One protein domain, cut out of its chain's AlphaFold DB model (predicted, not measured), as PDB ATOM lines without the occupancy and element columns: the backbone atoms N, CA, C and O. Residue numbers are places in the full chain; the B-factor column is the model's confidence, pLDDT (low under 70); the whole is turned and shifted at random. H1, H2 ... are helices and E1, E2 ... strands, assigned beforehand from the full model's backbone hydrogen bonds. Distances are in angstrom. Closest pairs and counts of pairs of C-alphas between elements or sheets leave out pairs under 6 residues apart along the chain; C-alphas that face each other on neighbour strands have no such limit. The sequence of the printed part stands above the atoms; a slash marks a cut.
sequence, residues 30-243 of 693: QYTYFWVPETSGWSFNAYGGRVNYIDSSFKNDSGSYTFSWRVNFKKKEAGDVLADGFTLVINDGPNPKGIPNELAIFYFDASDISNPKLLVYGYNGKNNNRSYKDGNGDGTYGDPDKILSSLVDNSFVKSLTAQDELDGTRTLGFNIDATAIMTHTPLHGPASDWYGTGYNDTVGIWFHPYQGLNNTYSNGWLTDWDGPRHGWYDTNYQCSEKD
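AT A GLANCE: This is residues 30 to 243 of the 693 residues of an uncharacterized protein of Candidatus Dadabacteria bacterium (UniProt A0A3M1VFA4). Two twisted sheets lie face to face as a sandwich, their strands crossed at 48 degrees: E7 E6 E5 E4 E10 E13 make the one and E1 E2 E3 E9 E8 the other, both antiparallel. The small hairpin E11 and E12 lies far from the centre, and the tiny helix H1 grazes both sheets. The printed part has 214 residues with one named helix and 13 named strands, in the order E1 to E9, H1, E10 to E13; it is mostly strand, with under half of its residues in named elements. It is compact, with a radius of gyration of the C-alphas of 16.0 A, and rounded, spanning 48 by 40 by 32 A.

HOW THE PARTS SIT: The larger sheet runs E7, residues 146 to 149; E6, residues 117 to 122; E5, residues 104 to 109; E4, residues 85 to 91; E10, residues 202 to 211; and E13, residues 232 to 239. E4 E5 E6 E7 form a meander of hairpins, each strand the antiparallel neighbour of the one before. Within hydrogen-bond range are N 120 and O 148 of E6 and E7, 2.8 A, N 105 and O 121 of E5 and E6, 2.8 A, N 106 and O 88 of E5 and E4, 2.8 A, N 87 and O 208 of E4 and E10, 2.9 A, and N 205 and O 235 of E10 and E13, 2.9 A. E13 bends by 77 degrees at residue 236. The other sheet runs E1, residues 30 to 35; E2, residues 50 to 61; E3, residues 64 to 74; E9, residues 170 to 177; and E8, residues 157 to 164. E1 E2 E3 form a second meander, and E8 and E9 a hairpin. Within range here are N 33 and O 56, 2.8 A, N 57 and O 68, 3.0 A, N 71 and O 172, 2.8 A, and N 173 and O 161, 2.9 A. Between the sheets, the closest C-alphas of E4 and E9, those of Gly 85 and Leu 172, are 7.2 A apart. H1, residues 179 to 182, is too short for an O i to N i+4 pair; its one O i to N i+3 pair is within range. E11, residues 216 to 218, and E12, residues 221 to 224, form a hairpin, with N 218 and O 221 2.8 A apart.

IN THESE COORDINATES: E1 begins at C-alpha 30 (186.540, 159.603, 178.123), and E13 ends at C-alpha 239 (175.121, 156.649, 171.530). E3 is 34.1 A long, E2 33.9 A and E10 28.9 A.

THE WHOLE: The farthest C-alphas, those of Ala 78 and Ser 192, are 48.8 A apart. The printed part has no cut. The links E1 to E2, E4 to E5, E6 to E7 and H1 to E10 are long. Residues 38 to 44 and 243 have pLDDT under 70.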
ATOM      1  N   GLN A  30     187.027 158.520 178.964       86.25
ATOM      2  CA  GLN A  30     186.540 159.603 178.123       86.25
ATOM      3  C   GLN A  30     185.499 159.076 177.143       86.25
ATOM      4  O   GLN A  30     185.756 158.114 176.418       86.25
ATOM      5  N   TYR A  31     184.366 159.767 177.103       86.62
ATOM      6  CA  TYR A  31     183.258 159.522 176.198       86.62
ATOM      7  C   TYR A  31     183.092 160.719 175.263       86.62
ATOM      8  O   TYR A  31     183.266 161.867 175.685       86.62
ATOM      9  N   THR A  32     182.781 160.470 173.998       85.44
ATOM     10  CA  THR A  32     182.567 161.492 172.972       85.44
ATOM     11  C   THR A  32     181.203 161.316 172.323       85.44
ATOM     12  O   THR A  32     180.666 160.218 172.233       85.44
ATOM     13  N   TYR A  33     180.614 162.419 171.884       85.31
ATOM     14  CA  TYR A  33     179.334 162.432 171.199       85.31
ATOM     15  C   TYR A  33     179.429 163.335 169.977       85.31
ATOM     16  O   TYR A  33     179.687 164.535 170.107       85.31
ATOM     17  N   PHE A  34     179.198 162.765 168.795       82.00
ATOM     18  CA  PHE A  34     179.176 163.502 167.541       82.00
ATOM     19  C   PHE A  34     177.840 163.302 166.837       82.00
ATOM     20  O   PHE A  34     177.403 162.178 166.608       82.00
ATOM     21  N   TRP A  35     177.196 164.402 166.460       85.06
ATOM     22  CA  TRP A  35     175.902 164.361 165.790       85.06
ATOM     23  C   TRP A  35     175.842 165.328 164.619       85.06
ATOM     24  O   TRP A  35     176.263 166.481 164.719       85.06
ATOM     25  N   VAL A  36     175.249 164.865 163.520       76.00
ATOM     26  CA  VAL A  36     174.940 165.657 162.328       76.00
ATOM     27  C   VAL A  36     173.448 165.474 162.028       76.00
ATOM     28  O   VAL A  36     172.980 164.339 161.992       76.00
ATOM     29  N   PRO A  37     172.678 166.550 161.799       70.69
ATOM     30  CA  PRO A  37     171.262 166.425 161.486       70.69
ATOM     31  C   PRO A  37     171.034 165.772 160.119       70.69
ATOM     32  O   PRO A  37     171.440 166.323 159.089       70.69
ATOM     33  N   GLU A  38     170.296 164.662 160.106       57.44
ATOM     34  CA  GLU A  38     169.688 164.108 158.893       57.44
ATOM     35  C   GLU A  38     168.502 164.969 158.420       57.44
ATOM     36  O   GLU A  38     167.982 165.818 159.149       57.44
ATOM     37  N   THR A  39     168.088 164.820 157.159       42.72
ATOM     38  CA  THR A  39     167.149 165.743 156.494       42.72
ATOM     39  C   THR A  39     165.735 165.814 157.088       42.72
ATOM     40  O   THR A  39     164.977 166.691 156.676       42.72
ATOM     41  N   SER A  40     165.396 164.988 158.078       41.03
ATOM     42  CA  SER A  40     164.124 165.023 158.809       41.03
ATOM     43  C   SER A  40     164.202 164.136 160.057       41.03
ATOM     44  O   SER A  40     164.411 162.935 159.923       41.03
ATOM     45  N   GLY A  41     164.009 164.700 161.255       40.84
ATOM     46  CA  GLY A  41     164.029 163.957 162.521       40.84
ATOM     47  C   GLY A  41     163.166 164.609 163.610       40.84
ATOM     48  O   GLY A  41     163.013 165.830 163.647       40.84
ATOM     49  N   TRP A  42     162.614 163.771 164.493       38.94
ATOM     50  CA  TRP A  42     161.613 164.034 165.550       38.94
ATOM     51  C   TRP A  42     162.018 165.025 166.632       38.94
ATOM     52  O   TRP A  42     161.182 165.630 167.301       38.94
ATOM     53  N   SER A  43     163.321 165.188 166.799       57.53
ATOM     54  CA  SER A  43     163.952 165.809 167.953       57.53
ATOM     55  C   SER A  43     164.441 167.228 167.691       57.53
ATOM     56  O   SER A  43     165.011 167.829 168.594       57.53
ATOM     57  N   PHE A  44     164.243 167.787 166.491       69.12
ATOM     58  CA  PHE A  44     164.985 168.971 166.056       69.12
ATOM     59  C   PHE A  44     164.130 170.070 165.412       69.12
ATOM     60  O   PHE A  44     163.305 169.825 164.535       69.12
ATOM     61  N   ASN A  45     164.405 171.323 165.780       78.31
ATOM     62  CA  ASN A  45     163.894 172.500 165.088       78.31
ATOM     63  C   ASN A  45     164.979 173.579 164.911       78.31
ATOM     64  O   ASN A  45     165.695 173.934 165.846       78.31
ATOM     65  N   ALA A  46     165.040 174.164 163.712       81.38
ATOM     66  CA  ALA A  46     166.044 175.144 163.302       81.38
ATOM     67  C   ALA A  46     165.707 176.639 163.553       81.38
ATOM     68  O   ALA A  46     166.456 177.502 163.092       81.38
ATOM     69  N   TYR A  47     164.604 177.000 164.225       81.44
ATOM     70  CA  TYR A  47     164.167 178.402 164.407       81.44
ATOM     71  C   TYR A  47     165.179 179.269 165.178       81.44
ATOM     72  O   TYR A  47     165.267 180.466 164.913       81.44
ATOM     73  N   GLY A  48     165.969 178.680 166.080       80.25
ATOM     74  CA  GLY A  48     167.069 179.338 166.804       80.25
ATOM     75  C   GLY A  48     168.424 179.264 166.096       80.25
ATOM     76  O   GLY A  48     169.444 179.580 166.696       80.25
ATOM     77  N   GLY A  49     168.453 178.841 164.831       84.00
ATOM     78  CA  GLY A  49     169.665 178.526 164.078       84.00
ATOM     79  C   GLY A  49     169.688 177.050 163.702       84.00
ATOM     80  O   GLY A  49     169.407 176.177 164.523       84.00
ATOM     81  N   ARG A  50     170.016 176.751 162.442       85.81
ATOM     82  CA  ARG A  50     170.102 175.370 161.971       85.81
ATOM     83  C   ARG A  50     171.429 174.789 162.435       85.81
ATOM     84  O   ARG A  50     172.476 175.238 161.979       85.81
ATOM     85  N   VAL A  51     171.391 173.795 163.314       88.50
ATOM     86  CA  VAL A  51     172.597 173.057 163.698       88.50
ATOM     87  C   VAL A  51     173.164 172.341 162.468       88.50
ATOM     88  O   VAL A  51     172.419 171.835 161.628       88.50
ATOM     89  N   ASN A  52     174.483 172.386 162.316       80.75
ATOM     90  CA  ASN A  52     175.237 171.692 161.280       80.75
ATOM     91  C   ASN A  52     175.925 170.449 161.848       80.75
ATOM     92  O   ASN A  52     175.917 169.417 161.194       80.75
ATOM     93  N   TYR A  53     176.478 170.552 163.057       82.94
ATOM     94  CA  TYR A  53     176.930 169.416 163.853       82.94
ATOM     95  C   TYR A  53     177.009 169.790 165.339       82.94
ATOM     96  O   TYR A  53     177.113 170.976 165.682       82.94
ATOM     97  N   ILE A  54     176.987 168.771 166.191       89.56
ATOM     98  CA  ILE A  54     177.323 168.813 167.615       89.56
ATOM     99  C   ILE A  54     178.530 167.900 167.824       89.56
ATOM    100  O   ILE A  54     178.598 166.822 167.247       89.56
ATOM    101  N   ASP A  55     179.473 168.359 168.633       85.50
ATOM    102  CA  ASP A  55     180.674 167.644 169.043       85.50
ATOM    103  C   ASP A  55     180.855 167.871 170.547       85.50
ATOM    104  O   ASP A  55     180.892 169.012 171.021       85.50
ATOM    105  N   SER A  56     180.881 166.798 171.321       94.19
ATOM    106  CA  SER A  56     180.966 166.848 172.771       94.19
ATOM    107  C   SER A  56     181.900 165.769 173.291       94.19
ATOM    108  O   SER A  56     182.059 164.715 172.683       94.19
ATOM    109  N   SER A  57     182.501 166.030 174.451       91.88
ATOM    110  CA  SER A  57     183.223 165.015 175.208       91.88
ATOM    111  C   SER A  57     183.046 165.190 176.708       91.88
ATOM    112  O   SER A  57     182.986 166.314 177.216       91.88
ATOM    113  N   PHE A  58     182.987 164.076 177.429       94.75
ATOM    114  CA  PHE A  58     182.984 164.030 178.882       94.75
ATOM    115  C   PHE A  58     184.079 163.084 179.367       94.75
ATOM    116  O   PHE A  58     184.200 161.960 178.891       94.75
ATOM    117  N   LYS A  59     184.908 163.554 180.300       92.38
ATOM    118  CA  LYS A  59     186.048 162.801 180.824       92.38
ATOM    119  C   LYS A  59     186.038 162.781 182.341       92.38
ATOM    120  O   LYS A  59     185.969 163.848 182.952       92.38
ATOM    121  N   ASN A  60     186.210 161.595 182.919       89.94
ATOM    122  CA  ASN A  60     186.468 161.387 184.339       89.94
ATOM    123  C   ASN A  60     187.897 160.865 184.540       89.94
ATOM    124  O   ASN A  60     188.225 159.736 184.184       89.94
ATOM    125  N   ASP A  61     188.746 161.696 185.137       88.44
ATOM    126  CA  ASP A  61     190.103 161.340 185.534       88.44
ATOM    127  C   ASP A  61     190.186 161.287 187.061       88.44
ATOM    128  O   ASP A  61     190.514 162.271 187.730       88.44
ATOM    129  N   SER A  62     189.819 160.134 187.627       83.00
ATOM    130  CA  SER A  62     189.925 159.862 189.068       83.00
ATOM    131  C   SER A  62     189.269 160.933 189.959       83.00
ATOM    132  O   SER A  62     189.821 161.324 190.991       83.00
ATOM    133  N   GLY A  63     188.086 161.420 189.566       80.56
ATOM    134  CA  GLY A  63     187.339 162.451 190.297       80.56
ATOM    135  C   GLY A  63     187.614 163.892 189.852       80.56
ATOM    136  O   GLY A  63     187.032 164.812 190.427       80.56
ATOM    137  N   SER A  64     188.454 164.103 188.832       90.69
ATOM    138  CA  SER A  64     188.499 165.351 188.064       90.69
ATOM    139  C   SER A  64     187.687 165.196 186.782       90.69
ATOM    140  O   SER A  64     187.953 164.306 185.974       90.69
ATOM    141  N   TYR A  65     186.706 166.072 186.584       95.00
ATOM    142  CA  TYR A  65     185.771 165.974 185.467       95.00
ATOM    143  C   TYR A  65     186.017 167.081 184.451       95.00
ATOM    144  O   TYR A  65     186.099 168.257 184.800       95.00
ATOM    145  N   THR A  66     186.121 166.729 183.172       96.12
ATOM    146  CA  THR A  66     186.196 167.698 182.071       96.12
ATOM    147  C   THR A  66     185.011 167.502 181.146       96.12
ATOM    148  O   THR A  66     184.748 166.382 180.723       96.12
ATOM    149  N   PHE A  67     184.321 168.592 180.814       97.94
ATOM    150  CA  PHE A  67     183.191 168.567 179.893       97.94
ATOM    151  C   PHE A  67     183.412 169.563 178.758       97.94
ATOM    152  O   PHE A  67     183.715 170.737 178.994       97.94
ATOM    153  N   SER A  68     183.255 169.096 177.523       96.88
ATOM    154  CA  SER A  68     183.264 169.928 176.331       96.88
ATOM    155  C   SER A  68     181.972 169.766 175.546       96.88
ATOM    156  O   SER A  68     181.455 168.664 175.368       96.88
ATOM    157  N   TRP A  69     181.465 170.891 175.059       97.81
ATOM    158  CA  TRP A  69     180.298 170.957 174.198       97.81
ATOM    159  C   TRP A  69     180.539 172.002 173.119       97.81
ATOM    160  O   TRP A  69     180.812 173.165 173.426       97.81
ATOM    161  N   ARG A  70     180.435 171.602 171.855       94.81
ATOM    162  CA  ARG A  70     180.676 172.443 170.688       94.81
ATOM    163  C   ARG A  70     179.581 172.212 169.657       94.81
ATOM    164  O   ARG A  70     179.247 171.084 169.325       94.81
ATOM    165  N   VAL A  71     179.047 173.298 169.113       95.44
ATOM    166  CA  VAL A  71     177.968 173.263 168.122       95.44
ATOM    167  C   VAL A  71     178.270 174.248 167.014       95.44
ATOM    168  O   VAL A  71     178.614 175.402 167.275       95.44
ATOM    169  N   ASN A  72     178.124 173.806 165.770       92.56
ATOM    170  CA  ASN A  72     178.201 174.679 164.607       92.56
ATOM    171  C   ASN A  72     176.798 174.957 164.065       92.56
ATOM    172  O   ASN A  72     175.980 174.049 163.924       92.56
ATOM    173  N   PHE A  73     176.526 176.216 163.747       93.38
ATOM    174  CA  PHE A  73     175.241 176.693 163.267       93.38
ATOM    175  C   PHE A  73     175.364 177.311 161.887       93.38
ATOM    176  O   PHE A  73     176.241 178.132 161.634       93.38
ATOM    177  N   LYS A  74     174.387 177.029 161.033       90.69
ATOM    178  CA  LYS A  74     174.103 177.796 159.824       90.69
ATOM    179  C   LYS A  74     172.771 178.522 159.956       90.69
ATOM    180  O   LYS A  74     171.919 178.199 160.788       90.69
ATOM    181  N   LYS A  75     172.583 179.532 159.114       86.81
ATOM    182  CA  LYS A  75     171.310 180.252 159.021       86.81
ATOM    183  C   LYS A  75     170.205 179.292 158.581       86.81
ATOM    184  O   LYS A  75     170.451 178.408 157.759       86.81
ATOM    185  N   LYS A  76     168.998 179.468 159.126       81.69
ATOM    186  CA  LYS A  76     167.827 178.696 158.698       81.69
ATOM    187  C   LYS A  76     167.432 179.102 157.276       81.69
ATOM    188  O   LYS A  76     167.368 178.244 156.401       81.69
ATOM    189  N   GLU A  77     167.241 180.400 157.046       82.44
ATOM    190  CA  GLU A  77     166.913 180.963 155.734       82.44
ATOM    191  C   GLU A  77     167.869 182.096 155.328       82.44
ATOM    192  O   GLU A  77     168.579 182.697 156.145       82.44
ATOM    193  N   ALA A  78     167.894 182.400 154.027       73.62
ATOM    194  CA  ALA A  78     168.659 183.511 153.476       73.62
ATOM    195  C   ALA A  78     168.075 184.850 153.966       73.62
ATOM    196  O   ALA A  78     167.101 185.356 153.418       73.62
ATOM    197  N   GLY A  79     168.674 185.416 155.015       77.38
ATOM    198  CA  GLY A  79     168.220 186.656 155.657       77.38
ATOM    199  C   GLY A  79     168.234 186.594 157.184       77.38
ATOM    200  O   GLY A  79     168.265 187.640 157.829       77.38
ATOM    201  N   ASP A  80     168.293 185.392 157.758       84.06
ATOM    202  CA  ASP A  80     168.389 185.212 159.205       84.06
ATOM    203  C   ASP A  80     169.776 185.578 159.763       84.06
ATOM    204  O   ASP A  80     170.782 185.693 159.042       84.06
ATOM    205  N   VAL A  81     169.824 185.750 161.082       87.88
ATOM    206  CA  VAL A  81     171.062 185.867 161.863       87.88
ATOM    207  C   VAL A  81     171.516 184.487 162.345       87.88
ATOM    208  O   VAL A  81     170.736 183.537 162.361       87.88
ATOM    209  N   LEU A  82     172.798 184.347 162.678       92.06
ATOM    210  CA  LEU A  82     173.324 183.119 163.283       92.06
ATOM    211  C   LEU A  82     172.923 183.051 164.760       92.06
ATOM    212  O   LEU A  82     172.619 184.082 165.359       92.06
ATOM    213  N   ALA A  83     172.923 181.844 165.328       95.19
ATOM    214  CA  ALA A  83     172.677 181.656 166.754       95.19
ATOM    215  C   ALA A  83     173.677 182.476 167.589       95.19
ATOM    216  O   ALA A  83     174.846 182.612 167.221       95.19
ATOM    217  N   ASP A  84     173.234 183.035 168.706       96.56
ATOM    218  CA  ASP A  84     174.063 183.838 169.614       96.56
ATOM    219  C   ASP A  84     174.034 183.323 171.056       96.56
ATOM    220  O   ASP A  84     174.573 183.952 171.962       96.56
ATOM    221  N   GLY A  85     173.496 182.125 171.267       97.44
ATOM    222  CA  GLY A  85     173.656 181.377 172.504       97.44
ATOM    223  C   GLY A  85     172.760 180.152 172.562       97.44
ATOM    224  O   GLY A  85     172.046 179.837 171.606       97.44
ATOM    225  N   PHE A  86     172.817 179.436 173.679       98.25
ATOM    226  CA  PHE A  86     172.029 178.225 173.890       98.25
ATOM    227  C   PHE A  86     171.828 177.913 175.374       98.25
ATOM    228  O   PHE A  86     172.582 178.379 176.232       98.25
ATOM    229  N   THR A  87     170.827 177.078 175.652       98.38
ATOM    230  CA  THR A  87     170.709 176.340 176.911       98.38
ATOM    231  C   THR A  87     170.922 174.850 176.681       98.38
ATOM    232  O   THR A  87     170.532 174.334 175.634       98.38
ATOM    233  N   LEU A  88     171.540 174.169 177.645       98.56
ATOM    234  CA  LEU A  88     171.855 172.742 177.568       98.56
ATOM    235  C   LEU A  88     171.607 172.069 178.919       98.56
ATOM    236  O   LEU A  88     172.057 172.580 179.941       98.56
ATOM    237  N   VAL A  89     170.951 170.914 178.902       98.50
ATOM    238  CA  VAL A  89     170.948 169.927 179.989       98.50
ATOM    239  C   VAL A  89     171.328 168.589 179.374       98.50
ATOM    240  O   VAL A  89     170.882 168.275 178.268       98.50
ATOM    241  N   ILE A  90     172.176 167.834 180.064       97.19
ATOM    242  CA  ILE A  90     172.743 166.591 179.546       97.19
ATOM    243  C   ILE A  90     172.952 165.580 180.674       97.19
ATOM    244  O   ILE A  90     173.349 165.960 181.779       97.19
ATOM    245  N   ASN A  91     172.667 164.314 180.394       94.62
ATOM    246  CA  ASN A  91     172.800 163.188 181.320       94.62
ATOM    247  C   ASN A  91     173.098 161.877 180.570       94.62
ATOM    248  O   ASN A  91     173.006 161.816 179.345       94.62
ATOM    249  N   ASP A  92     173.405 160.817 181.320       88.62
ATOM    250  CA  ASP A  92     173.578 159.458 180.795       88.62
ATOM    251  C   ASP A  92     172.216 158.783 180.568       88.62
ATOM    252  O   ASP A  92     171.666 158.137 181.462       88.62
ATOM    253  N   GLY A  93     171.623 159.007 179.391       82.88
ATOM    254  CA  GLY A  93     170.454 158.256 178.932       82.88
ATOM    255  C   GLY A  93     169.170 159.066 178.715       82.88
ATOM    256  O   GLY A  93     168.975 159.598 177.625       82.88
ATOM    257  N   PRO A  94     168.219 159.110 179.665       81.62
ATOM    258  CA  PRO A  94     166.863 159.592 179.401       81.62
ATOM    259  C   PRO A  94     166.824 161.070 179.020       81.62
ATOM    260  O   PRO A  94     167.677 161.843 179.435       81.62
ATOM    261  N   ASN A  95     165.773 161.494 178.310       88.06
ATOM    262  CA  ASN A  95     165.573 162.913 178.028       88.06
ATOM    263  C   ASN A  95     165.524 163.695 179.362       88.06
ATOM    264  O   ASN A  95     164.705 163.344 180.213       88.06
ATOM    265  N   PRO A  96     166.325 164.763 179.548       93.00
ATOM    266  CA  PRO A  96     166.384 165.485 180.820       93.00
ATOM    267  C   PRO A  96     165.051 166.064 181.318       93.00
ATOM    268  O   PRO A  96     164.887 166.337 182.510       93.00
ATOM    269  N   LYS A  97     164.081 166.289 180.422       87.75
ATOM    270  CA  LYS A  97     162.767 166.842 180.778       87.75
ATOM    271  C   LYS A  97     162.071 165.967 181.823       87.75
ATOM    272  O   LYS A  97     161.902 164.769 181.643       87.75
ATOM    273  N   GLY A  98     161.556 166.598 182.877       86.06
ATOM    274  CA  GLY A  98     160.819 165.903 183.932       86.06
ATOM    275  C   GLY A  98     161.687 165.324 185.050       86.06
ATOM    276  O   GLY A  98     161.114 164.733 185.960       86.06
ATOM    277  N   ILE A  99     163.007 165.550 185.027       84.12
ATOM    278  CA  ILE A  99     163.959 165.136 186.070       84.12
ATOM    279  C   ILE A  99     164.384 166.373 186.893       84.12
ATOM    280  O   ILE A  99     165.330 167.074 186.523       84.12
ATOM    281  N   PRO A 100     163.644 166.753 187.953       87.56
ATOM    282  CA  PRO A 100     163.942 167.955 188.722       87.56
ATOM    283  C   PRO A 100     165.033 167.722 189.770       87.56
ATOM    284  O   PRO A 100     164.980 166.755 190.518       87.56
ATOM    285  N   ASN A 101     165.924 168.701 189.929       86.75
ATOM    286  CA  ASN A 101     166.906 168.799 191.016       86.75
ATOM    287  C   ASN A 101     168.050 167.770 191.011       86.75
ATOM    288  O   ASN A 101     168.798 167.697 191.982       86.75
ATOM    289  N   GLU A 102     168.212 167.006 189.933       93.12
ATOM    290  CA  GLU A 102     169.287 166.010 189.796       93.12
ATOM    291  C   GLU A 102     170.376 166.461 188.809       93.12
ATOM    292  O   GLU A 102     171.508 165.990 188.867       93.12
ATOM    293  N   LEU A 103     170.049 167.384 187.901       98.12
ATOM    294  CA  LEU A 103     170.885 167.759 186.757       98.12
ATOM    295  C   LEU A 103     171.292 169.232 186.798       98.12
ATOM    296  O   LEU A 103     170.639 170.058 187.434       98.12
ATOM    297  N   ALA A 104     172.338 169.584 186.059       98.50
ATOM    298  CA  ALA A 104     172.768 170.953 185.822       98.50
ATOM    299  C   ALA A 104     172.271 171.468 184.463       98.50
ATOM    300  O   ALA A 104     172.258 170.748 183.466       98.50
ATOM    301  N   ILE A 105     171.908 172.747 184.416       98.69
ATOM    302  CA  ILE A 105     171.580 173.471 183.188       98.69
ATOM    303  C   ILE A 105     172.638 174.535 182.902       98.69
ATOM    304  O   ILE A 105     172.995 175.343 183.765       98.69
ATOM    305  N   PHE A 106     173.112 174.553 181.661       98.81
ATOM    306  CA  PHE A 106     174.079 175.514 181.149       98.81
ATOM    307  C   PHE A 106     173.370 176.617 180.370       98.81
ATOM    308  O   PHE A 106     172.478 176.346 179.569       98.81
ATOM    309  N   TYR A 107     173.826 177.851 180.564       98.75
ATOM    310  CA  TYR A 107     173.423 179.037 179.816       98.75
ATOM    311  C   TYR A 107     174.661 179.636 179.155       98.75
ATOM    312  O   TYR A 107     175.527 180.188 179.841       98.75
ATOM    313  N   PHE A 108     174.749 179.516 177.832       98.69
ATOM    314  CA  PHE A 108     175.854 180.048 177.042       98.69
ATOM    315  C   PHE A 108     175.404 181.302 176.293       98.69
ATOM    316  O   PHE A 108     174.607 181.214 175.360       98.69
ATOM    317  N   ASP A 109     175.902 182.467 176.705       98.38
ATOM    318  CA  ASP A 109     175.572 183.772 176.123       98.38
ATOM    319  C   ASP A 109     176.727 184.279 175.259       98.38
ATOM    320  O   ASP A 109     177.762 184.697 175.780       98.38
ATOM    321  N   ALA A 110     176.519 184.292 173.944       97.62
ATOM    322  CA  ALA A 110     177.413 184.865 172.942       97.62
ATOM    323  C   ALA A 110     176.734 185.993 172.139       97.62
ATOM    324  O   ALA A 110     177.081 186.226 170.979       97.62
ATOM    325  N   SER A 111     175.795 186.721 172.767       95.69
ATOM    326  CA  SER A 111     175.219 187.962 172.216       95.69
ATOM    327  C   SER A 111     176.302 188.988 171.853       95.69
ATOM    328  O   SER A 111     176.178 189.714 170.868       95.69
ATOM    329  N   ASP A 112     177.410 188.986 172.601       95.81
ATOM    330  CA  ASP A 112     178.698 189.554 172.202       95.81
ATOM    331  C   ASP A 112     179.704 188.419 171.968       95.81
ATOM    332  O   ASP A 112     180.256 187.852 172.913       95.81
ATOM    333  N   ILE A 113     179.966 188.102 170.697       94.06
ATOM    334  CA  ILE A 113     180.885 187.023 170.301       94.06
ATOM    335  C   ILE A 113     182.323 187.241 170.791       94.06
ATOM    336  O   ILE A 113     183.076 186.280 170.916       94.06
ATOM    337  N   SER A 114     182.719 188.487 171.081       96.50
ATOM    338  CA  SER A 114     184.066 188.789 171.588       96.50
ATOM    339  C   SER A 114     184.199 188.508 173.084       96.50
ATOM    340  O   SER A 114     185.313 188.474 173.606       96.50
ATOM    341  N   ASN A 115     183.074 188.341 173.781       96.19
ATOM    342  CA  ASN A 115     183.018 188.145 175.221       96.19
ATOM    343  C   ASN A 115     181.898 187.156 175.604       96.19
ATOM    344  O   ASN A 115     180.916 187.552 176.253       96.19
ATOM    345  N   PRO A 116     182.021 185.878 175.190       98.00
ATOM    346  CA  PRO A 116     181.057 184.849 175.548       98.00
ATOM    347  C   PRO A 116     181.052 184.602 177.060       98.00
ATOM    348  O   PRO A 116     182.077 184.725 177.737       98.00
ATOM    349  N   LYS A 117     179.889 184.233 177.597       98.44
ATOM    350  CA  LYS A 117     179.674 183.981 179.026       98.44
ATOM    351  C   LYS A 117     179.045 182.608 179.218       98.44
ATOM    352  O   LYS A 117     178.209 182.197 178.416       98.44
ATOM    353  N   LEU A 118     179.409 181.934 180.304       98.69
ATOM    354  CA  LEU A 118     178.851 180.638 180.676       98.69
ATOM    355  C   LEU A 118     178.402 180.664 182.133       98.69
ATOM    356  O   LEU A 118     179.180 181.010 183.026       98.69
ATOM    357  N   LEU A 119     177.146 180.294 182.364       98.75
ATOM    358  CA  LEU A 119     176.557 180.178 183.694       98.75
ATOM    359  C   LEU A 119     175.910 178.805 183.858       98.75
ATOM    360  O   LEU A 119     175.337 178.272 182.910       98.75
ATOM    361  N   VAL A 120     175.990 178.258 185.067       98.75
ATOM    362  CA  VAL A 120     175.502 176.921 185.412       98.75
ATOM    363  C   VAL A 120     174.615 177.004 186.648       98.75
ATOM    364  O   VAL A 120     174.994 177.612 187.655       98.75
ATOM    365  N   TYR A 121     173.442 176.383 186.559       98.69
ATOM    366  CA  TYR A 121     172.459 176.301 187.636       98.69
ATOM    367  C   TYR A 121     171.998 174.856 187.834       98.69
ATOM    368  O   TYR A 121     172.146 174.037 186.929       98.69
ATOM    369  N   GLY A 122     171.391 174.555 188.980       98.12
ATOM    370  CA  GLY A 122     170.588 173.346 189.150       98.12
ATOM    371  C   GLY A 122     169.349 173.402 188.252       98.12
ATOM    372  O   GLY A 122     168.658 174.422 188.183       98.12
ATOM    373  N   TYR A 123     169.094 172.324 187.520       97.88
ATOM    374  CA  TYR A 123     167.970 172.197 186.609       97.88
ATOM    375  C   TYR A 123     166.697 171.839 187.376       97.88
ATOM    376  O   TYR A 123     166.641 170.890 188.154       97.88
ATOM    377  N   ASN A 124     165.630 172.587 187.110       94.62
ATOM    378  CA  ASN A 124     164.355 172.454 187.817       94.62
ATOM    379  C   ASN A 124     163.410 171.393 187.209       94.62
ATOM    380  O   ASN A 124     162.236 171.322 187.580       94.62
ATOM    381  N   GLY A 125     163.878 170.618 186.222       91.69
ATOM    382  CA  GLY A 125     163.115 169.551 185.564       91.69
ATOM    383  C   GLY A 125     161.987 170.026 184.643       91.69
ATOM    384  O   GLY A 125     161.230 169.203 184.125       91.69
ATOM    385  N   LYS A 126     161.806 171.338 184.444       92.50
ATOM    386  CA  LYS A 126     160.741 171.870 183.583       92.50
ATOM    387  C   LYS A 126     161.224 172.028 182.151       92.50
ATOM    388  O   LYS A 126     162.331 172.492 181.909       92.50
ATOM    389  N   ASN A 127     160.336 171.763 181.192       93.69
ATOM    390  CA  ASN A 127     160.570 172.049 179.775       93.69
ATOM    391  C   ASN A 127     160.516 173.568 179.489       93.69
ATOM    392  O   ASN A 127     159.567 174.074 178.888       93.69
ATOM    393  N   ASN A 128     161.468 174.316 180.046       92.00
ATOM    394  CA  ASN A 128     161.696 175.739 179.840       92.00
ATOM    395  C   ASN A 128     163.106 176.125 180.322       92.00
ATOM    396  O   ASN A 128     163.800 175.358 180.976       92.00
ATOM    397  N   ASN A 129     163.506 177.361 180.040       92.75
ATOM    398  CA  ASN A 129     164.818 177.912 180.374       92.75
ATOM    399  C   ASN A 129     164.843 178.705 181.695       92.75
ATOM    400  O   ASN A 129     165.718 179.547 181.875       92.75
ATOM    401  N   ARG A 130     163.888 178.508 182.615       95.00
ATOM    402  CA  ARG A 130     163.698 179.403 183.776       95.00
ATOM    403  C   ARG A 130     164.400 178.963 185.055       95.00
ATOM    404  O   ARG A 130     164.185 179.602 186.082       95.00
ATOM    405  N   SER A 131     165.250 177.939 185.032       96.38
ATOM    406  CA  SER A 131     165.930 177.465 186.248       96.38
ATOM    407  C   SER A 131     166.821 178.539 186.897       96.38
ATOM    408  O   SER A 131     166.950 178.570 188.117       96.38
ATOM    409  N   TYR A 132     167.327 179.514 186.125       96.44
ATOM    410  CA  TYR A 132     168.020 180.701 186.663       96.44
ATOM    411  C   TYR A 132     167.144 181.612 187.551       96.44
ATOM    412  O   TYR A 132     167.665 182.519 188.207       96.44
ATOM    413  N   LYS A 133     165.821 181.409 187.562       94.69
ATOM    414  CA  LYS A 133     164.831 182.224 188.283       94.69
ATOM    415  C   LYS A 133     163.941 181.410 189.227       94.69
ATOM    416  O   LYS A 133     163.553 181.933 190.271       94.69
ATOM    417  N   ASP A 134     163.615 180.181 188.838       93.44
ATOM    418  CA  ASP A 134     162.741 179.230 189.530       93.44
ATOM    419  C   ASP A 134     163.503 177.905 189.691       93.44
ATOM    420  O   ASP A 134     163.470 177.052 188.802       93.44
ATOM    421  N   GLY A 135     164.263 177.774 190.782       90.69
ATOM    422  CA  GLY A 135     165.188 176.657 190.989       90.69
ATOM    423  C   GLY A 135     164.513 175.310 191.263       90.69
ATOM    424  O   GLY A 135     165.119 174.283 190.988       90.69
ATOM    425  N   ASN A 136     163.268 175.297 191.753       88.94
ATOM    426  CA  ASN A 136     162.533 174.073 192.108       88.94
ATOM    427  C   ASN A 136     161.357 173.762 191.158       88.94
ATOM    428  O   ASN A 136     160.742 172.697 191.245       88.94
ATOM    429  N   GLY A 137     161.029 174.684 190.248       88.81
ATOM    430  CA  GLY A 137     159.986 174.516 189.242       88.81
ATOM    431  C   GLY A 137     158.563 174.633 189.795       88.81
ATOM    432  O   GLY A 137     157.626 174.149 189.150       88.81
ATOM    433  N   ASP A 138     158.370 175.214 190.982       88.38
ATOM    434  CA  ASP A 138     157.049 175.385 191.596       88.38
ATOM    435  C   ASP A 138     156.320 176.664 191.137       88.38
ATOM    436  O   ASP A 138     155.130 176.847 191.421       88.38
ATOM    437  N   GLY A 139     157.003 177.511 190.357       85.00
ATOM    438  CA  GLY A 139     156.497 178.780 189.847       85.00
ATOM    439  C   GLY A 139     156.792 179.988 190.743       85.00
ATOM    440  O   GLY A 139     156.397 181.106 190.391       85.00
ATOM    441  N   THR A 140     157.474 179.793 191.872       83.88
ATOM    442  CA  THR A 140     157.971 180.848 192.762       83.88
ATOM    443  C   THR A 140     159.309 181.361 192.245       83.88
ATOM    444  O   THR A 140     160.179 180.605 191.825       83.88
ATOM    445  N   TYR A 141     159.470 182.683 192.223       87.50
ATOM    446  CA  TYR A 141     160.679 183.317 191.706       87.50
ATOM    447  C   TYR A 141     161.532 183.865 192.848       87.50
ATOM    448  O   TYR A 141     161.012 184.614 193.678       87.50
ATOM    449  N   GLY A 142     162.846 183.617 192.806       78.69
ATOM    450  CA  GLY A 142     163.807 184.246 193.726       78.69
ATOM    451  C   GLY A 142     164.902 183.337 194.284       78.69
ATOM    452  O   GLY A 142     165.819 183.835 194.936       78.69
ATOM    453  N   ASP A 143     164.838 182.044 193.999       88.44
ATOM    454  CA  ASP A 143     165.619 181.009 194.674       88.44
ATOM    455  C   ASP A 143     166.274 180.036 193.671       88.44
ATOM    456  O   ASP A 143     166.064 178.821 193.723       88.44
ATOM    457  N   PRO A 144     167.077 180.562 192.721       94.94
ATOM    458  CA  PRO A 144     167.813 179.725 191.786       94.94
ATOM    459  C   PRO A 144     168.960 178.987 192.474       94.94
ATOM    460  O   PRO A 144     169.685 179.561 193.293       94.94
ATOM    461  N   ASP A 145     169.169 177.738 192.071       97.06
ATOM    462  CA  ASP A 145     170.312 176.941 192.497       97.06
ATOM    463  C   ASP A 145     171.544 177.323 191.664       97.06
ATOM    464  O   ASP A 145     171.681 176.922 190.514       97.06
ATOM    465  N   LYS A 146     172.390 178.203 192.200       97.75
ATOM    466  CA  LYS A 146     173.541 178.795 191.500       97.75
ATOM    467  C   LYS A 146     174.790 177.944 191.712       97.75
ATOM    468  O   LYS A 146     175.236 177.825 192.849       97.75
ATOM    469  N   ILE A 147     175.394 177.457 190.626       98.06
ATOM    470  CA  ILE A 147     176.566 176.569 190.695       98.06
ATOM    471  C   ILE A 147     177.834 177.317 190.270       98.06
ATOM    472  O   ILE A 147     178.715 177.567 191.090       98.06
ATOM    473  N   LEU A 148     177.919 177.743 189.005       98.44
ATOM    474  CA  LEU A 148     179.101 178.411 188.439       98.44
ATOM    475  C   LEU A 148     178.708 179.588 187.544       98.44
ATOM    476  O   LEU A 148     177.653 179.589 186.913       98.44
ATOM    477  N   SER A 149     179.578 180.594 187.460       98.56
ATOM    478  CA  SER A 149     179.424 181.709 186.525       98.56
ATOM    479  C   SER A 149     180.781 182.272 186.133       98.56
ATOM    480  O   SER A 149     181.526 182.729 187.001       98.56
ATOM    481  N   SER A 150     181.052 182.337 184.828       98.38
ATOM    482  CA  SER A 150     182.283 182.922 184.279       98.38
ATOM    483  C   SER A 150     182.451 184.413 184.611       98.38
ATOM    484  O   SER A 150     183.548 184.955 184.504       98.38
ATOM    485  N   LEU A 151     181.375 185.088 185.034       98.00
ATOM    486  CA  LEU A 151     181.402 186.482 185.489       98.00
ATOM    487  C   LEU A 151     181.781 186.636 186.968       98.00
ATOM    488  O   LEU A 151     182.102 187.744 187.397       98.00
ATOM    489  N   VAL A 152     181.687 185.560 187.752       97.69
ATOM    490  CA  VAL A 152     182.016 185.537 189.185       97.69
ATOM    491  C   VAL A 152     183.385 184.901 189.391       97.69
ATOM    492  O   VAL A 152     184.246 185.492 190.040       97.69
ATOM    493  N   ASP A 153     183.583 183.720 188.812       96.00
ATOM    494  CA  ASP A 153     184.844 182.994 188.801       96.00
ATOM    495  C   ASP A 153     184.994 182.262 187.466       96.00
ATOM    496  O   ASP A 153     184.181 181.413 187.115       96.00
ATOM    497  N   ASN A 154     186.045 182.589 186.718       95.75
ATOM    498  CA  ASN A 154     186.332 181.979 185.423       95.75
ATOM    499  C   ASN A 154     187.362 180.836 185.516       95.75
ATOM    500  O   ASN A 154     187.827 180.355 184.489       95.75
ATOM    501  N   SER A 155     187.757 180.412 186.722       96.44
ATOM    502  CA  SER A 155     188.778 179.375 186.926       96.44
ATOM    503  C   SER A 155     188.390 178.007 186.352       96.44
ATOM    504  O   SER A 155     189.256 177.274 185.880       96.44
ATOM    505  N   PHE A 156     187.090 177.693 186.331       97.62
ATOM    506  CA  PHE A 156     186.552 176.452 185.770       97.62
ATOM    507  C   PHE A 156     186.540 176.439 184.233       97.62
ATOM    508  O   PHE A 156     186.390 175.384 183.619       97.62
ATOM    509  N   VAL A 157     186.685 177.596 183.587       97.94
ATOM    510  CA  VAL A 157     186.604 177.725 182.132       97.94
ATOM    511  C   VAL A 157     187.979 177.507 181.514       97.94
ATOM    512  O   VAL A 157     188.883 178.326 181.671       97.94
ATOM    513  N   LYS A 158     188.123 176.426 180.740       96.44
ATOM    514  CA  LYS A 158     189.326 176.170 179.934       96.44
ATOM    515  C   LYS A 158     189.261 176.936 178.615       96.44
ATOM    516  O   LYS A 158     190.244 177.552 178.209       96.44
ATOM    517  N   SER A 159     188.099 176.944 177.965       97.06
ATOM    518  CA  SER A 159     187.823 177.793 176.804       97.06
ATOM    519  C   SER A 159     186.326 178.053 176.625       97.06
ATOM    520  O   SER A 159     185.491 177.218 176.966       97.06
ATOM    521  N   LEU A 160     185.999 179.211 176.045       97.88
ATOM    522  CA  LEU A 160     184.687 179.526 175.474       97.88
ATOM    523  C   LEU A 160     184.900 179.882 174.002       97.88
ATOM    524  O   LEU A 160     185.782 180.676 173.673       97.88
ATOM    525  N   THR A 161     184.102 179.297 173.122       96.50
ATOM    526  CA  THR A 161     184.175 179.489 171.675       96.50
ATOM    527  C   THR A 161     182.919 180.205 171.208       96.50
ATOM    528  O   THR A 161     181.813 179.727 171.435       96.50
ATOM    529  N   ALA A 162     183.091 181.347 170.546       97.38
ATOM    530  CA  ALA A 162     182.041 182.047 169.818       97.38
ATOM    531  C   ALA A 162     182.672 182.684 168.576       97.38
ATOM    532  O   ALA A 162     183.290 183.743 168.654       97.38
ATOM    533  N   GLN A 163     182.593 181.992 167.441       95.94
ATOM    534  CA  GLN A 163     183.352 182.353 166.246       95.94
ATOM    535  C   GLN A 163     182.509 182.228 164.980       95.94
ATOM    536  O   GLN A 163     181.896 181.189 164.744       95.94
ATOM    537  N   ASP A 164     182.530 183.273 164.152       95.38
ATOM    538  CA  ASP A 164     182.039 183.221 162.774       95.38
ATOM    539  C   ASP A 164     183.083 182.567 161.865       95.38
ATOM    540  O   ASP A 164     184.255 182.955 161.855       95.38
ATOM    541  N   GLU A 165     182.643 181.585 161.089       91.69
ATOM    542  CA  GLU A 165     183.473 180.815 160.173       91.69
ATOM    543  C   GLU A 165     183.431 181.404 158.754       91.69
ATOM    544  O   GLU A 165     182.488 182.092 158.348       91.69
ATOM    545  N   LEU A 166     184.465 181.118 157.956       89.38
ATOM    546  CA  LEU A 166     184.596 181.648 156.591       89.38
ATOM    547  C   LEU A 166     183.496 181.161 155.634       89.38
ATOM    548  O   LEU A 166     183.229 181.817 154.627       89.38
ATOM    549  N   ASP A 167     182.866 180.026 155.933       86.50
ATOM    550  CA  ASP A 167     181.763 179.445 155.161       86.50
ATOM    551  C   ASP A 167     180.390 180.056 155.506       86.50
ATOM    552  O   ASP A 167     179.367 179.658 154.946       86.50
ATOM    553  N   GLY A 168     180.359 181.052 156.399       89.31
ATOM    554  CA  GLY A 168     179.139 181.719 156.842       89.31
ATOM    555  C   GLY A 168     178.382 180.979 157.948       89.31
ATOM    556  O   GLY A 168     177.232 181.338 158.225       89.31
ATOM    557  N   THR A 169     178.996 179.965 158.566       92.88
ATOM    558  CA  THR A 169     178.507 179.315 159.790       92.88
ATOM    559  C   THR A 169     179.071 179.984 161.050       92.88
ATOM    560  O   THR A 169     179.912 180.879 160.972       92.88
ATOM    561  N   ARG A 170     178.583 179.588 162.230       95.25
ATOM    562  CA  ARG A 170     179.104 180.025 163.532       95.25
ATOM    563  C   ARG A 170     179.269 178.853 164.474       95.25
ATOM    564  O   ARG A 170     178.325 178.096 164.687       95.25
ATOM    565  N   THR A 171     180.428 178.770 165.105       95.50
ATOM    566  CA  THR A 171     180.720 177.788 166.144       95.50
ATOM    567  C   THR A 171     180.544 178.423 167.521       95.50
ATOM    568  O   THR A 171     181.198 179.420 167.832       95.50
ATOM    569  N   LEU A 172     179.689 177.824 168.352       98.00
ATOM    570  CA  LEU A 172     179.539 178.149 169.770       98.00
ATOM    571  C   LEU A 172     179.940 176.940 170.623       98.00
ATOM    572  O   LEU A 172     179.705 175.802 170.221       98.00
ATOM    573  N   GLY A 173     180.513 177.151 171.803       96.88
ATOM    574  CA  GLY A 173     180.839 176.035 172.687       96.88
ATOM    575  C   GLY A 173     181.715 176.391 173.874       96.88
ATOM    576  O   GLY A 173     182.160 177.527 174.027       96.88
ATOM    577  N   PHE A 174     181.986 175.400 174.710       98.38
ATOM    578  CA  PHE A 174     182.866 175.524 175.860       98.38
ATOM    579  C   PHE A 174     183.672 174.248 176.110       98.38
ATOM    580  O   PHE A 174     183.315 173.150 175.677       98.38
ATOM    581  N   ASN A 175     184.762 174.410 176.853       97.56
ATOM    582  CA  ASN A 175     185.494 173.344 177.521       97.56
ATOM    583  C   ASN A 175     185.733 173.789 178.965       97.56
ATOM    584  O   ASN A 175     186.273 174.877 179.199       97.56
ATOM    585  N   ILE A 176     185.294 172.983 179.926       98.44
ATOM    586  CA  ILE A 176     185.300 173.334 181.345       98.44
ATOM    587  C   ILE A 176     185.847 172.208 182.220       98.44
ATOM    588  O   ILE A 176     185.789 171.030 181.873       98.44
ATOM    589  N   ASP A 177     186.347 172.591 183.388       97.75
ATOM    590  CA  ASP A 177     186.404 171.719 184.556       97.75
ATOM    591  C   ASP A 177     184.994 171.627 185.165       97.75
ATOM    592  O   ASP A 177     184.454 172.603 185.688       97.75
ATOM    593  N   ALA A 178     184.380 170.454 185.045       97.69
ATOM    594  CA  ALA A 178     183.037 170.170 185.532       97.69
ATOM    595  C   ALA A 178     183.031 169.642 186.977       97.69
ATOM    596  O   ALA A 178     181.964 169.342 187.508       97.69
ATOM    597  N   THR A 179     184.183 169.540 187.647       96.94
ATOM    598  CA  THR A 179     184.292 168.899 188.969       96.94
ATOM    599  C   THR A 179     183.372 169.547 190.003       96.94
ATOM    600  O   THR A 179     182.651 168.846 190.707       96.94
ATOM    601  N   ALA A 180     183.316 170.883 190.041       97.12
ATOM    602  CA  ALA A 180     182.434 171.603 190.960       97.12
ATOM    603  C   ALA A 180     180.937 171.382 190.670       97.12
ATOM    604  O   ALA A 180     180.125 171.507 191.582       97.12
ATOM    605  N   ILE A 181     180.577 171.030 189.429       98.12
ATOM    606  CA  ILE A 181     179.208 170.648 189.056       98.12
ATOM    607  C   ILE A 181     178.913 169.246 189.592       98.12
ATOM    608  O   ILE A 181     177.885 169.048 190.227       98.12
ATOM    609  N   MET A 182     179.828 168.293 189.400       96.19
ATOM    610  CA  MET A 182     179.648 166.901 189.841       96.19
ATOM    611  C   MET A 182     179.566 166.765 191.362       96.19
ATOM    612  O   MET A 182     178.829 165.932 191.874       96.19
ATOM    613  N   THR A 183     180.303 167.596 192.102       95.31
ATOM    614  CA  THR A 183     180.306 167.579 193.573       95.31
ATOM    615  C   THR A 183     179.347 168.594 194.195       95.31
ATOM    616  O   THR A 183     179.435 168.861 195.397       95.31
ATOM    617  N   HIS A 184     178.487 169.229 193.392       97.00
ATOM    618  CA  HIS A 184     177.524 170.208 193.887       97.00
ATOM    619  C   HIS A 184     176.526 169.546 194.842       97.00
ATOM    620  O   HIS A 184     176.143 168.393 194.681       97.00
ATOM    621  N   THR A 185     176.109 170.284 195.867       97.19
ATOM    622  CA  THR A 185     174.997 169.876 196.728       97.19
ATOM    623  C   THR A 185     173.793 170.713 196.318       97.19
ATOM    624  O   THR A 185     173.828 171.923 196.566       97.19
ATOM    625  N   PRO A 186     172.760 170.119 195.696       95.88
ATOM    626  CA  PRO A 186     171.662 170.891 195.145       95.88
ATOM    627  C   PRO A 186     170.908 171.634 196.247       95.88
ATOM    628  O   PRO A 186     170.727 171.138 197.363       95.88
ATOM    629  N   LEU A 187     170.480 172.858 195.934       95.62
ATOM    630  CA  LEU A 187     169.699 173.693 196.851       95.62
ATOM    631  C   LEU A 187     168.308 173.096 197.106       95.62
ATOM    632  O   LEU A 187     167.729 173.283 198.178       95.62
ATOM    633  N   HIS A 188     167.786 172.391 196.106       91.62
ATOM    634  CA  HIS A 188     166.469 171.770 196.096       91.62
ATOM    635  C   HIS A 188     166.630 170.260 195.913       91.62
ATOM    636  O   HIS A 188     167.550 169.822 195.241       91.62
ATOM    637  N   GLY A 189     165.746 169.451 196.496       89.00
ATOM    638  CA  GLY A 189     165.860 167.989 196.415       89.00
ATOM    639  C   GLY A 189     166.962 167.382 197.303       89.00
ATOM    640  O   GLY A 189     167.661 168.091 198.031       89.00
ATOM    641  N   PRO A 190     167.057 166.044 197.349       87.62
ATOM    642  CA  PRO A 190     168.064 165.344 198.138       87.62
ATOM    643  C   PRO A 190     169.418 165.291 197.413       87.62
ATOM    644  O   PRO A 190     169.509 164.977 196.234       87.62
ATOM    645  N   ALA A 191     170.502 165.521 198.156       88.94
ATOM    646  CA  ALA A 191     171.859 165.492 197.607       88.94
ATOM    647  C   ALA A 191     172.297 164.114 197.075       88.94
ATOM    648  O   ALA A 191     173.234 164.044 196.289       88.94
ATOM    649  N   SER A 192     171.644 163.030 197.510       87.69
ATOM    650  CA  SER A 192     171.902 161.669 197.021       87.69
ATOM    651  C   SER A 192     171.515 161.463 195.564       87.69
ATOM    652  O   SER A 192     172.044 160.552 194.938       87.69
ATOM    653  N   ASP A 193     170.601 162.287 195.058       89.50
ATOM    654  CA  ASP A 193     170.026 162.128 193.724       89.50
ATOM    655  C   ASP A 193     170.746 163.049 192.723       89.50
ATOM    656  O   ASP A 193     170.481 163.016 191.527       89.50
ATOM    657  N   TRP A 194     171.690 163.875 193.195       95.56
ATOM    658  CA  TRP A 194     172.456 164.763 192.332       95.56
ATOM    659  C   TRP A 194     173.386 163.974 191.411       95.56
ATOM    660  O   TRP A 194     174.363 163.366 191.849       95.56
ATOM    661  N   TYR A 195     173.096 164.051 190.119       95.94
ATOM    662  CA  TYR A 195     173.916 163.521 189.041       95.94
ATOM    663  C   TYR A 195     174.854 164.597 188.470       95.94
ATOM    664  O   TYR A 195     176.023 164.335 188.190       95.94
ATOM    665  N   GLY A 196     174.366 165.833 188.321       97.12
ATOM    666  CA  GLY A 196     175.131 166.943 187.757       97.12
ATOM    667  C   GLY A 196     175.072 166.988 186.231       97.12
ATOM    668  O   GLY A 196     174.111 167.506 185.670       97.12
ATOM    669  N   THR A 197     176.120 166.531 185.547       97.56
ATOM    670  CA  THR A 197     176.249 166.622 184.081       97.56
ATOM    671  C   THR A 197     177.109 165.484 183.540       97.56
ATOM    672  O   THR A 197     177.846 164.852 184.286       97.56
ATOM    673  N   GLY A 198     177.097 165.298 182.224       94.06
ATOM    674  CA  GLY A 198     177.954 164.331 181.543       94.06
ATOM    675  C   GLY A 198     177.173 163.111 181.090       94.06
ATOM    676  O   GLY A 198     175.944 163.114 181.116       94.06
ATOM    677  N   TYR A 199     177.904 162.122 180.600       93.06
ATOM    678  CA  TYR A 199     177.369 160.893 180.032       93.06
ATOM    679  C   TYR A 199     178.469 159.832 179.968       93.06
ATOM    680  O   TYR A 199     179.654 160.177 180.018       93.06
ATOM    681  N   ASN A 200     178.058 158.569 179.844       86.62
ATOM    682  CA  ASN A 200     178.955 157.443 179.605       86.62
ATOM    683  C   ASN A 200     178.667 156.854 178.221       86.62
ATOM    684  O   ASN A 200     178.994 157.485 177.220       86.62
ATOM    685  N   ASP A 201     178.020 155.691 178.152       77.31
ATOM    686  CA  ASP A 201     177.723 154.982 176.902       77.31
ATOM    687  C   ASP A 201     176.508 155.562 176.161       77.31
ATOM    688  O   ASP A 201     176.353 155.367 174.951       77.31
ATOM    689  N   THR A 202     175.642 156.283 176.880       80.44
ATOM    690  CA  THR A 202     174.447 156.905 176.311       80.44
ATOM    691  C   THR A 202     174.327 158.368 176.701       80.44
ATOM    692  O   THR A 202     174.782 158.777 177.759       80.44
ATOM    693  N   VAL A 203     173.659 159.177 175.883       85.12
ATOM    694  CA  VAL A 203     173.453 160.596 176.148       85.12
ATOM    695  C   VAL A 203     171.991 160.999 175.953       85.12
ATOM    696  O   VAL A 203     171.377 160.784 174.904       85.12
ATOM    697  N   GLY A 204     171.429 161.595 176.999       89.19
ATOM    698  CA  GLY A 204     170.167 162.318 176.980       89.19
ATOM    699  C   GLY A 204     170.442 163.809 176.894       89.19
ATOM    700  O   GLY A 204     171.301 164.335 177.601       89.19
ATOM    701  N   ILE A 205     169.752 164.508 175.993       94.56
ATOM    702  CA  ILE A 205     170.038 165.912 175.686       94.56
ATOM    703  C   ILE A 205     168.736 166.702 175.660       94.56
ATOM    704  O   ILE A 205     167.762 166.325 175.012       94.56
ATOM    705  N   TRP A 206     168.754 167.843 176.337       96.31
ATOM    706  CA  TRP A 206     167.795 168.924 176.161       96.31
ATOM    707  C   TRP A 206     168.584 170.168 175.762       96.31
ATOM    708  O   TRP A 206     169.242 170.799 176.596       96.31
ATOM    709  N   PHE A 207     168.598 170.483 174.468       96.75
ATOM    710  CA  PHE A 207     169.439 171.537 173.904       96.75
ATOM    711  C   PHE A 207     168.606 172.542 173.128       96.75
ATOM    712  O   PHE A 207     167.912 172.191 172.184       96.75
ATOM    713  N   HIS A 208     168.709 173.820 173.476       95.31
ATOM    714  CA  HIS A 208     167.910 174.878 172.864       95.31
ATOM    715  C   HIS A 208     168.801 176.038 172.411       95.31
ATOM    716  O   HIS A 208     169.262 176.807 173.258       95.31
ATOM    717  N   PRO A 209     169.055 176.201 171.101       95.81
ATOM    718  CA  PRO A 209     169.743 177.369 170.564       95.81
ATOM    719  C   PRO A 209     168.821 178.587 170.446       95.81
ATOM    720  O   PRO A 209     167.617 178.444 170.222       95.81
ATOM    721  N   TYR A 210     169.398 179.785 170.534       95.31
ATOM    722  CA  TYR A 210     168.695 181.066 170.451       95.31
ATOM    723  C   TYR A 210     169.323 182.006 169.413       95.31
ATOM    724  O   TYR A 210     170.521 181.937 169.129       95.31
ATOM    725  N   GLN A 211     168.495 182.906 168.878       93.38
ATOM    726  CA  GLN A 211     168.916 184.073 168.100       93.38
ATOM    727  C   GLN A 211     168.360 185.350 168.724       93.38
ATOM    728  O   GLN A 211     167.175 185.414 169.068       93.38
ATOM    729  N   GLY A 212     169.177 186.401 168.739       92.25
ATOM    730  CA  GLY A 212     168.798 187.720 169.224       92.25
ATOM    731  C   GLY A 212     168.779 187.797 170.745       92.25
ATOM    732  O   GLY A 212     167.915 188.484 171.288       92.25
ATOM    733  N   LEU A 213     169.677 187.069 171.419       95.38
ATOM    734  CA  LEU A 213     169.748 187.071 172.874       95.38
ATOM    735  C   LEU A 213     169.966 188.484 173.427       95.38
ATOM    736  O   LEU A 213     170.870 189.210 173.008       95.38
ATOM    737  N   ASN A 214     169.157 188.854 174.418       95.19
ATOM    738  CA  ASN A 214     169.245 190.126 175.126       95.19
ATOM    739  C   ASN A 214     169.187 189.889 176.638       95.19
ATOM    740  O   ASN A 214     168.171 190.098 177.299       95.19
ATOM    741  N   ASN A 215     170.304 189.416 177.179       96.12
ATOM    742  CA  ASN A 215     170.382 188.946 178.555       96.12
ATOM    743  C   ASN A 215     170.824 190.057 179.511       96.12
ATOM    744  O   ASN A 215     171.630 190.926 179.167       96.12
ATOM    745  N   THR A 216     170.348 189.997 180.753       97.00
ATOM    746  CA  THR A 216     170.761 190.936 181.807       97.00
ATOM    747  C   THR A 216     171.347 190.204 183.003       97.00
ATOM    748  O   THR A 216     170.976 189.068 183.302       97.00
ATOM    749  N   TYR A 217     172.273 190.878 183.691       97.50
ATOM    750  CA  TYR A 217     173.052 190.298 184.777       97.50
ATOM    751  C   TYR A 217     173.074 191.200 186.010       97.50
ATOM    752  O   TYR A 217     173.178 192.423 185.905       97.50
ATOM    753  N   SER A 218     173.074 190.587 187.191       96.38
ATOM    754  CA  SER A 218     173.316 191.252 188.470       96.38
ATOM    755  C   SER A 218     174.270 190.420 189.317       96.38
ATOM    756  O   SER A 218     174.057 189.225 189.518       96.38
ATOM    757  N   ASN A 219     175.344 191.047 189.807       96.06
ATOM    758  CA  ASN A 219     176.388 190.394 190.610       96.06
ATOM    759  C   ASN A 219     176.952 189.115 189.957       96.06
ATOM    760  O   ASN A 219     177.207 188.129 190.642       96.06
ATOM    761  N   GLY A 220     177.094 189.123 188.628       96.50
ATOM    762  CA  GLY A 220     177.599 187.987 187.855       96.50
ATOM    763  C   GLY A 220     176.591 186.859 187.599       96.50
ATOM    764  O   GLY A 220     176.987 185.822 187.085       96.50
ATOM    765  N   TRP A 221     175.303 187.037 187.905       98.00
ATOM    766  CA  TRP A 221     174.250 186.036 187.668       98.00
ATOM    767  C   TRP A 221     173.145 186.577 186.764       98.00
ATOM    768  O   TRP A 221     172.935 187.788 186.724       98.00
ATOM    769  N   LEU A 222     172.430 185.690 186.066       97.56
ATOM    770  CA  LEU A 222     171.325 186.066 185.180       97.56
ATOM    771  C   LEU A 222     170.172 186.671 185.982       97.56
ATOM    772  O   LEU A 222     169.747 186.131 187.004       97.56
ATOM    773  N   THR A 223     169.645 187.785 185.486       96.12
ATOM    774  CA  THR A 223     168.352 188.344 185.902       96.12
ATOM    775  C   THR A 223     167.294 188.188 184.822       96.12
ATOM    776  O   THR A 223     166.105 188.170 185.143       96.12
ATOM    777  N   ASP A 224     167.718 188.027 183.567       95.12
ATOM    778  CA  ASP A 224     166.835 187.772 182.439       95.12
ATOM    779  C   ASP A 224     167.533 186.957 181.348       95.12
ATOM    780  O   ASP A 224     168.722 187.172 181.093       95.12
ATOM    781  N   TRP A 225     166.776 186.054 180.723       96.06
ATOM    782  CA  TRP A 225     167.187 185.261 179.567       96.06
ATOM    783  C   TRP A 225     166.121 185.397 178.480       96.06
ATOM    784  O   TRP A 225     165.087 184.724 178.526       96.06
ATOM    785  N   ASP A 226     166.360 186.299 177.530       92.31
ATOM    786  CA  ASP A 226     165.412 186.633 176.466       92.31
ATOM    787  C   ASP A 226     166.022 186.338 175.102       92.31
ATOM    788  O   ASP A 226     167.088 186.849 174.766       92.31
ATOM    789  N   GLY A 227     165.327 185.513 174.323       87.25
ATOM    790  CA  GLY A 227     165.713 185.103 172.981       87.25
ATOM    791  C   GLY A 227     164.462 185.013 172.108       87.25
ATOM    792  O   GLY A 227     163.719 184.034 172.226       87.25
ATOM    793  N   PRO A 228     164.194 186.002 171.235       84.25
ATOM    794  CA  PRO A 228     162.938 186.103 170.486       84.25
ATOM    795  C   PRO A 228     162.726 184.956 169.492       84.25
ATOM    796  O   PRO A 228     161.604 184.730 169.038       84.25
ATOM    797  N   ARG A 229     163.791 184.232 169.137       88.19
ATOM    798  CA  ARG A 229     163.734 183.018 168.323       88.19
ATOM    799  C   ARG A 229     164.560 181.930 168.990       88.19
ATOM    800  O   ARG A 229     165.711 182.169 169.352       88.19
ATOM    801  N   HIS A 230     163.983 180.740 169.114       87.69
ATOM    802  CA  HIS A 230     164.659 179.576 169.673       87.69
ATOM    803  C   HIS A 230     164.357 178.322 168.855       87.69
ATOM    804  O   HIS A 230     163.306 178.230 168.224       87.69
ATOM    805  N   GLY A 231     165.295 177.381 168.851       88.69
ATOM    806  CA  GLY A 231     165.143 176.035 168.301       88.69
ATOM    807  C   GLY A 231     165.281 174.999 169.410       88.69
ATOM    808  O   GLY A 231     165.365 175.364 170.585       88.69
ATOM    809  N   TRP A 232     165.335 173.725 169.037       90.12
ATOM    810  CA  TRP A 232     165.645 172.644 169.972       90.12
ATOM    811  C   TRP A 232     166.321 171.463 169.275       90.12
ATOM    812  O   TRP A 232     166.161 171.280 168.067       90.12
ATOM    813  N   TYR A 233     167.079 170.701 170.052       89.75
ATOM    814  CA  TYR A 233     167.554 169.356 169.783       89.75
ATOM    815  C   TYR A 233     167.389 168.554 171.080       89.75
ATOM    816  O   TYR A 233     168.184 168.686 172.010       89.75
ATOM    817  N   ASP A 234     166.316 167.775 171.149       89.06
ATOM    818  CA  ASP A 234     165.898 167.061 172.350       89.06
ATOM    819  C   ASP A 234     165.911 165.565 172.087       89.06
ATOM    820  O   ASP A 234     165.129 165.077 171.276       89.06
ATOM    821  N   THR A 235     166.742 164.824 172.800       83.69
ATOM    822  CA  THR A 235     166.899 163.393 172.558       83.69
ATOM    823  C   THR A 235     167.156 162.620 173.846       83.69
ATOM    824  O   THR A 235     167.389 163.194 174.913       83.69
ATOM    825  N   ASN A 236     167.031 161.311 173.751       80.00
ATOM    826  CA  ASN A 236     167.239 160.333 174.795       80.00
ATOM    827  C   ASN A 236     168.060 159.174 174.231       80.00
ATOM    828  O   ASN A 236     167.908 158.795 173.071       80.00
ATOM    829  N   TYR A 237     168.918 158.630 175.084       71.44
ATOM    830  CA  TYR A 237     169.698 157.417 174.887       71.44
ATOM    831  C   TYR A 237     170.481 157.390 173.567       71.44
ATOM    832  O   TYR A 237     170.628 156.334 172.958       71.44
ATOM    833  N   GLN A 238     170.985 158.541 173.105       75.50
ATOM    834  CA  GLN A 238     171.865 158.552 171.938       75.50
ATOM    835  C   GLN A 238     173.203 157.925 172.291       75.50
ATOM    836  O   GLN A 238     173.665 158.032 173.418       75.50
ATOM    837  N   CYS A 239     173.842 157.300 171.320       72.31
ATOM    838  CA  CYS A 239     175.121 156.649 171.530       72.31
ATOM    839  C   CYS A 239     176.271 157.650 171.690       72.31
ATOM    840  O   CYS A 239     176.387 158.582 170.893       72.31
ATOM    841  N   SER A 240     177.157 157.401 172.652       76.12
ATOM    842  CA  SER A 240     178.485 158.024 172.755       76.12
ATOM    843  C   SER A 240     179.598 156.984 172.584       76.12
ATOM    844  O   SER A 240     179.393 155.793 172.808       76.12
ATOM    845  N   GLU A 241     180.780 157.415 172.146       75.88
ATOM    846  CA  GLU A 241     181.940 156.554 171.885       75.88
ATOM    847  C   GLU A 241     182.977 156.672 173.011       75.88
ATOM    848  O   GLU A 241     183.259 157.774 173.480       75.88
ATOM    849  N   LYS A 242     183.588 155.555 173.432       77.44
ATOM    850  CA  LYS A 242     184.680 155.543 174.425       77.44
ATOM    851  C   LYS A 242     186.045 155.543 173.726       77.44
ATOM    852  O   LYS A 242     186.363 154.591 173.009       77.44
ATOM    853  N   ASP A 243     186.866 156.561 174.001       60.53
ATOM    854  CA  ASP A 243     188.061 156.960 173.218       60.53
ATOM    855  C   ASP A 243     189.179 155.882 173.115       60.53
ATOM    856  O   ASP A 243     190.026 155.959 172.229       60.53
TER     857      ASP A 243